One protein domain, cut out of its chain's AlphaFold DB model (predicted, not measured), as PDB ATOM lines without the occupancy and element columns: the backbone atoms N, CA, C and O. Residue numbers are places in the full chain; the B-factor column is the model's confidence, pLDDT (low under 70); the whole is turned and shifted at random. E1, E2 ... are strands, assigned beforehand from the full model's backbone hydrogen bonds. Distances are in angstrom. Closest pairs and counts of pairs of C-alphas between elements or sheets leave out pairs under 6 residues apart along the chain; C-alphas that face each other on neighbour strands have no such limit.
ATOM      1  N   SER A  48     231.648 241.945 170.395       91.62
ATOM      2  CA  SER A  48     230.205 241.673 170.291       91.62
ATOM      3  C   SER A  48     229.820 240.833 169.078       91.62
ATOM      4  O   SER A  48     228.693 240.344 169.013       91.62
ATOM      5  N   GLU A  49     230.726 240.687 168.113       91.06
ATOM      6  CA  GLU A  49     230.411 240.068 166.830       91.06
ATOM      7  C   GLU A  49     230.151 238.578 166.974       91.06
ATOM      8  O   GLU A  49     230.837 237.879 167.720       91.06
ATOM      9  N   SER A  50     229.139 238.094 166.257       90.44
ATOM     10  CA  SER A  50     228.700 236.702 166.362       90.44
ATOM     11  C   SER A  50     229.794 235.738 165.906       90.44
ATOM     12  O   SER A  50     230.431 235.942 164.873       90.44
ATOM     13  N   GLY A  51     230.001 234.678 166.685       89.00
ATOM     14  CA  GLY A  51     230.951 233.614 166.363       89.00
ATOM     15  C   GLY A  51     230.387 232.540 165.433       89.00
ATOM     16  O   GLY A  51     229.195 232.507 165.128       89.00
ATOM     17  N   CYS A  52     231.265 231.622 165.023       88.75
ATOM     18  CA  CYS A  52     230.899 230.361 164.380       88.75
ATOM     19  C   CYS A  52     231.265 229.188 165.311       88.75
ATOM     20  O   CYS A  52     232.397 229.164 165.798       88.75
ATOM     21  N   PRO A  53     230.368 228.206 165.537       92.50
ATOM     22  CA  PRO A  53     228.993 228.120 165.034       92.50
ATOM     23  C   PRO A  53     228.070 229.189 165.643       92.50
ATOM     24  O   PRO A  53     228.373 229.768 166.683       92.50
ATOM     25  N   ILE A  54     226.933 229.449 164.989       93.44
ATOM     26  CA  ILE A  54     225.950 230.414 165.493       93.44
ATOM     27  C   ILE A  54     225.303 229.849 166.757       93.44
ATOM     28  O   ILE A  54     224.522 228.901 166.707       93.44
ATOM     29  N   GLU A  55     225.583 230.484 167.890       93.06
ATOM     30  CA  GLU A  55     224.960 230.173 169.173       93.06
ATOM     31  C   GLU A  55     223.936 231.258 169.511       93.06
ATOM     32  O   GLU A  55     224.302 232.396 169.815       93.06
ATOM     33  N   MET A  56     222.649 230.912 169.435       94.00
ATOM     34  CA  MET A  56     221.544 231.815 169.759       94.00
ATOM     35  C   MET A  56     220.922 231.450 171.100       94.00
ATOM     36  O   MET A  56     220.636 230.289 171.390       94.00
ATOM     37  N   HIS A  57     220.665 232.477 171.893       91.19
ATOM     38  CA  HIS A  57     219.938 232.389 173.136       91.19
ATOM     39  C   HIS A  57     218.776 233.363 173.145       91.19
ATOM     40  O   HIS A  57     218.850 234.477 172.625       91.19
ATOM     41  N   LYS A  58     217.683 232.920 173.753       93.06
ATOM     42  CA  LYS A  58     216.463 233.701 173.865       93.06
ATOM     43  C   LYS A  58     216.536 234.547 175.125       93.06
ATOM     44  O   LYS A  58     216.758 234.031 176.219       93.06
ATOM     45  N   ILE A  59     216.349 235.849 174.969       94.12
ATOM     46  CA  ILE A  59     216.003 236.717 176.088       94.12
ATOM     47  C   ILE A  59     214.486 236.646 176.224       94.12
ATOM     48  O   ILE A  59     213.761 237.224 175.412       94.12
ATOM     49  N   GLU A  60     214.030 235.911 177.235       92.56
ATOM     50  CA  GLU A  60     212.607 235.731 177.523       92.56
ATOM     51  C   GLU A  60     211.945 237.072 177.856       92.56
ATOM     52  O   GLU A  60     212.461 237.851 178.670       92.56
ATOM     53  N   ILE A  61     210.802 237.341 177.231       95.19
ATOM     54  CA  ILE A  61     209.999 238.539 177.470       95.19
ATOM     55  C   ILE A  61     208.838 238.156 178.390       95.19
ATOM     56  O   ILE A  61     208.160 237.156 178.174       95.19
ATOM     57  N   GLU A  62     208.606 238.950 179.437       93.81
ATOM     58  CA  GLU A  62     207.452 238.729 180.312       93.81
ATOM     59  C   GLU A  62     206.148 239.005 179.552       93.81
ATOM     60  O   GLU A  62     206.067 239.941 178.755       93.81
ATOM     61  N   LYS A  63     205.110 238.210 179.832       95.69
ATOM     62  CA  LYS A  63     203.771 238.419 179.275       95.69
ATOM     63  C   LYS A  63     203.317 239.861 179.519       95.69
ATOM     64  O   LYS A  63     203.475 240.370 180.630       95.69
ATOM     65  N   CYS A  64     202.713 240.476 178.505       95.19
ATOM     66  CA  CYS A  64     202.269 241.874 178.544       95.19
ATOM     67  C   CYS A  64     203.415 242.899 178.661       95.19
ATOM     68  O   CYS A  64     203.220 243.983 179.218       95.19
ATOM     69  N   ASP A  65     204.624 242.590 178.176       95.50
ATOM     70  CA  ASP A  65     205.671 243.606 178.057       95.50
ATOM     71  C   ASP A  65     205.217 244.741 177.124       95.50
ATOM     72  O   ASP A  65     204.924 244.526 175.949       95.50
ATOM     73  N   GLU A  66     205.220 245.966 177.647       92.69
ATOM     74  CA  GLU A  66     204.745 247.188 176.977       92.69
ATOM     75  C   GLU A  66     205.356 247.417 175.579       92.69
ATOM     76  O   GLU A  66     204.724 247.986 174.683       92.69
ATOM     77  N   MET A  67     206.603 246.984 175.379       92.56
ATOM     78  CA  MET A  67     207.344 247.218 174.144       92.56
ATOM     79  C   MET A  67     207.304 246.011 173.215       92.56
ATOM     80  O   MET A  67     207.095 246.183 172.016       92.56
ATOM     81  N   PHE A  68     207.518 244.812 173.755       93.38
ATOM     82  CA  PHE A  68     207.765 243.623 172.942       93.38
ATOM     83  C   PHE A  68     206.614 242.604 172.921       93.38
ATOM     84  O   PHE A  68     206.609 241.743 172.044       93.38
ATOM     85  N   ASP A  69     205.636 242.700 173.828       95.44
ATOM     86  CA  ASP A  69     204.468 241.808 173.903       95.44
ATOM     87  C   ASP A  69     203.177 242.576 174.252       95.44
ATOM     88  O   ASP A  69     202.503 242.307 175.246       95.44
ATOM     89  N   ARG A  70     202.817 243.557 173.414       93.94
ATOM     90  CA  ARG A  70     201.615 244.395 173.608       93.94
ATOM     91  C   ARG A  70     200.305 243.608 173.611       93.94
ATOM     92  O   ARG A  70     199.370 243.995 174.301       93.94
ATOM     93  N   ASP A  71     200.259 242.504 172.873       95.62
ATOM     94  CA  ASP A  71     199.080 241.636 172.770       95.62
ATOM     95  C   ASP A  71     198.974 240.643 173.940       95.62
ATOM     96  O   ASP A  71     198.098 239.780 173.929       95.62
ATOM     97  N   CYS A  72     199.871 240.722 174.935       95.56
ATOM     98  CA  CYS A  72     199.879 239.836 176.098       95.56
ATOM     99  C   CYS A  72     199.922 238.338 175.741       95.56
ATOM    100  O   CYS A  72     199.311 237.520 176.437       95.56
ATOM    101  N   ARG A  73     200.622 237.947 174.670       95.31
ATOM    102  CA  ARG A  73     200.685 236.541 174.236       95.31
ATOM    103  C   ARG A  73     201.585 235.699 175.131       95.31
ATOM    104  O   ARG A  73     201.273 234.537 175.378       95.31
ATOM    105  N   GLY A  74     202.668 236.280 175.649       93.81
ATOM    106  CA  GLY A  74     203.646 235.583 176.486       93.81
ATOM    107  C   GLY A  74     204.533 234.581 175.739       93.81
ATOM    108  O   GLY A  74     205.188 233.771 176.383       93.81
ATOM    109  N   ASP A  75     204.563 234.622 174.404       94.00
ATOM    110  CA  ASP A  75     205.365 233.740 173.536       94.00
ATOM    111  C   ASP A  75     206.535 234.470 172.843       94.00
ATOM    112  O   ASP A  75     207.178 233.941 171.932       94.00
ATOM    113  N   LYS A  76     206.806 235.715 173.252       95.31
ATOM    114  CA  LYS A  76     207.800 236.597 172.634       95.31
ATOM    115  C   LYS A  76     209.174 236.442 173.276       95.31
ATOM    116  O   LYS A  76     209.305 236.275 174.483       95.31
ATOM    117  N   TYR A  77     210.214 236.572 172.458       95.06
ATOM    118  CA  TYR A  77     211.602 236.602 172.914       95.06
ATOM    119  C   TYR A  77     212.457 237.492 172.006       95.06
ATOM    120  O   TYR A  77     212.152 237.665 170.824       95.06
ATOM    121  N   ILE A  78     213.542 238.046 172.553       94.94
ATOM    122  CA  ILE A  78     214.558 238.761 171.766       94.94
ATOM    123  C   ILE A  78     215.683 237.768 171.445       94.94
ATOM    124  O   ILE A  78     216.237 237.172 172.377       94.94
ATOM    125  N   PRO A  79     216.030 237.553 170.163       94.06
ATOM    126  CA  PRO A  79     217.164 236.712 169.808       94.06
ATOM    127  C   PRO A  79     218.475 237.407 170.193       94.06
ATOM    128  O   PRO A  79     218.703 238.565 169.847       94.06
ATOM    129  N   PHE A  80     219.346 236.690 170.897       93.56
ATOM    130  CA  PHE A  80     220.675 237.151 171.278       93.56
ATOM    131  C   PHE A  80     221.721 236.137 170.825       93.56
ATOM    132  O   PHE A  80     221.672 234.971 171.211       93.56
ATOM    133  N   HIS A  81     222.674 236.574 170.012       94.06
ATOM    134  CA  HIS A  81     223.768 235.727 169.550       94.06
ATOM    135  C   HIS A  81     224.984 235.882 170.458       94.06
ATOM    136  O   HIS A  81     225.302 236.986 170.902       94.06
ATOM    137  N   ARG A  82     225.672 234.775 170.749       93.81
ATOM    138  CA  ARG A  82     226.934 234.835 171.490       93.81
ATOM    139  C   ARG A  82     228.043 235.393 170.609       93.81
ATOM    140  O   ARG A  82     228.148 235.060 169.428       93.81
ATOM    141  N   ALA A  83     228.906 236.174 171.243       94.88
ATOM    142  CA  ALA A  83     230.117 236.670 170.625       94.88
ATOM    143  C   ALA A  83     231.089 235.544 170.240       94.88
ATOM    144  O   ALA A  83     231.106 234.470 170.858       94.88
ATOM    145  N   ALA A  84     231.925 235.833 169.246       95.06
ATOM    146  CA  ALA A  84     233.079 235.039 168.871       95.06
ATOM    147  C   ALA A  84     234.045 234.864 170.050       95.06
ATOM    148  O   ALA A  84     234.157 235.708 170.944       95.06
ATOM    149  N   TYR A  85     234.729 233.729 170.054       95.44
ATOM    150  CA  TYR A  85     235.589 233.307 171.145       95.44
ATOM    151  C   TYR A  85     236.790 232.536 170.605       95.44
ATOM    152  O   TYR A  85     236.752 232.057 169.468       95.44
ATOM    153  N   ASP A  86     237.839 232.440 171.414       95.69
ATOM    154  CA  ASP A  86     239.059 231.729 171.059       95.69
ATOM    155  C   ASP A  86     238.781 230.229 170.928       95.69
ATOM    156  O   ASP A  86     238.282 229.591 171.858       95.69
ATOM    157  N   ARG A  87     239.100 229.665 169.760       92.75
ATOM    158  CA  ARG A  87     238.807 228.271 169.406       92.75
ATOM    159  C   ARG A  87     239.583 227.274 170.264       92.75
ATOM    160  O   ARG A  87     239.103 226.150 170.431       92.75
ATOM    161  N   ASP A  88     240.703 227.698 170.841       94.44
ATOM    162  CA  ASP A  88     241.520 226.880 171.740       94.44
ATOM    163  C   ASP A  88     240.961 226.867 173.179       94.44
ATOM    164  O   ASP A  88     241.398 226.090 174.027       94.44
ATOM    165  N   THR A  89     239.924 227.671 173.448       95.25
ATOM    166  CA  THR A  89     239.257 227.790 174.751       95.25
ATOM    167  C   THR A  89     237.819 227.259 174.726       95.25
ATOM    168  O   THR A  89     237.230 226.964 173.685       95.25
ATOM    169  N   GLY A  90     237.197 227.134 175.901       92.94
ATOM    170  CA  GLY A  90     235.786 226.763 176.037       92.94
ATOM    171  C   GLY A  90     235.477 225.286 175.797       92.94
ATOM    172  O   GLY A  90     234.309 224.952 175.597       92.94
ATOM    173  N   GLN A  91     236.495 224.420 175.821       91.88
ATOM    174  CA  GLN A  91     236.363 222.971 175.612       91.88
ATOM    175  C   GLN A  91     236.420 222.162 176.917       91.88
ATOM    176  O   GLN A  91     236.031 220.996 176.937       91.88
ATOM    177  N   SER A  92     236.885 222.758 178.019       93.81
ATOM    178  CA  SER A  92     236.946 222.091 179.322       93.81
ATOM    179  C   SER A  92     236.706 223.073 180.474       93.81
ATOM    180  O   SER A  92     236.878 224.279 180.295       93.81
ATOM    181  N   PRO A  93     236.348 222.592 181.678       93.44
ATOM    182  CA  PRO A  93     236.232 223.448 182.862       93.44
ATOM    183  C   PRO A  93     237.531 224.185 183.221       93.44
ATOM    184  O   PRO A  93     237.473 225.285 183.759       93.44
ATOM    185  N   ASN A  94     238.688 223.597 182.895       95.44
ATOM    186  CA  ASN A  94     240.009 224.173 183.162       95.44
ATOM    187  C   ASN A  94     240.466 225.161 182.076       95.44
ATOM    188  O   ASN A  94     241.423 225.896 182.289       95.44
ATOM    189  N   ALA A  95     239.785 225.184 180.929       95.19
ATOM    190  CA  ALA A  95     240.000 226.131 179.840       95.19
ATOM    191  C   ALA A  95     238.645 226.755 179.466       95.19
ATOM    192  O   ALA A  95     238.057 226.388 178.438       95.19
ATOM    193  N   PRO A  96     238.083 227.625 180.329       95.06
ATOM    194  CA  PRO A  96     236.800 228.264 180.073       95.06
ATOM    195  C   PRO A  96     236.869 229.134 178.819       95.06
ATOM    196  O   PRO A  96     237.934 229.494 178.343       95.06
ATOM    197  N   ARG A  97     235.708 229.460 178.255       94.88
ATOM    198  CA  ARG A  97     235.623 230.211 177.001       94.88
ATOM    199  C   ARG A  97     236.087 231.663 177.168       94.88
ATOM    200  O   ARG A  97     235.492 232.382 177.970       94.88
ATOM    201  N   GLU A  98     236.970 232.122 176.286       96.06
ATOM    202  CA  GLU A  98     237.470 233.504 176.254       96.06
ATOM    203  C   GLU A  98     237.035 234.238 174.976       96.06
ATOM    204  O   GLU A  98     237.129 233.701 173.875       96.06
ATOM    205  N   GLN A  99     236.489 235.452 175.105       95.44
ATOM    206  CA  GLN A  99     236.042 236.247 173.952       95.44
ATOM    207  C   GLN A  99     237.234 236.867 173.222       95.44
ATOM    208  O   GLN A  99     238.179 237.332 173.852       95.44
ATOM    209  N   ILE A 100     237.147 236.940 171.895       95.69
ATOM    210  CA  ILE A 100     238.184 237.573 171.076       95.69
ATOM    211  C   ILE A 100     237.892 239.066 170.954       95.69
ATOM    212  O   ILE A 100     236.764 239.466 170.653       95.69
ATOM    213  N   ASN A 101     238.931 239.883 171.124       95.56
ATOM    214  CA  ASN A 101     238.910 241.275 170.708       95.56
ATOM    215  C   ASN A 101     239.304 241.385 169.227       95.56
ATOM    216  O   ASN A 101     240.385 240.955 168.839       95.56
TER     217      ASN A 101
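Overview. This is residues 48 to 101 of the 193 residues of an uncharacterized protein of Megaselia scalaris (UniProt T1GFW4). With little regular structure, this is a thin rod: a two-stranded antiparallel hairpin, E1 and E2, in its middle, a looped head of residues 61 to 76 at one end, and residues 82 to 101 running out past the other end and folding back. The printed part has 54 residues, 10 of them in two named strands, E1 then E2, and no named helix; the class is all strand. It is extended, with a radius of gyration of the C-alphas of 15.7 A and spans of 45 by 22 by 16 A.

Along the chain. Start at Ser 48, C-alpha (230.205, 241.673, 170.291). E1, residues 56 to 60, begins at C-alpha 56 (221.544, 231.815, 169.759) and covers 12.5 A. E2, residues 77 to 81, covers 12.7 A and ends at C-alpha 81 (223.768, 235.727, 169.550).

Arrangement. E1 and E2 form a hairpin, antiparallel at 149 degrees between directions. Look at C-alphas 58 and 79, which face each other at 5.1 A. N 57 and O 80 are within hydrogen-bond range at 2.8 A, N 78 and O 59 at 3.0 A.

Size, cuts and confidence. The C-alphas farthest apart, of Asp 71 and Asn 94, are 45.7 A apart. The link from E1 to E2, 16 residues, is long. The printed part has no cut, and no printed residue is under 70 in pLDDT.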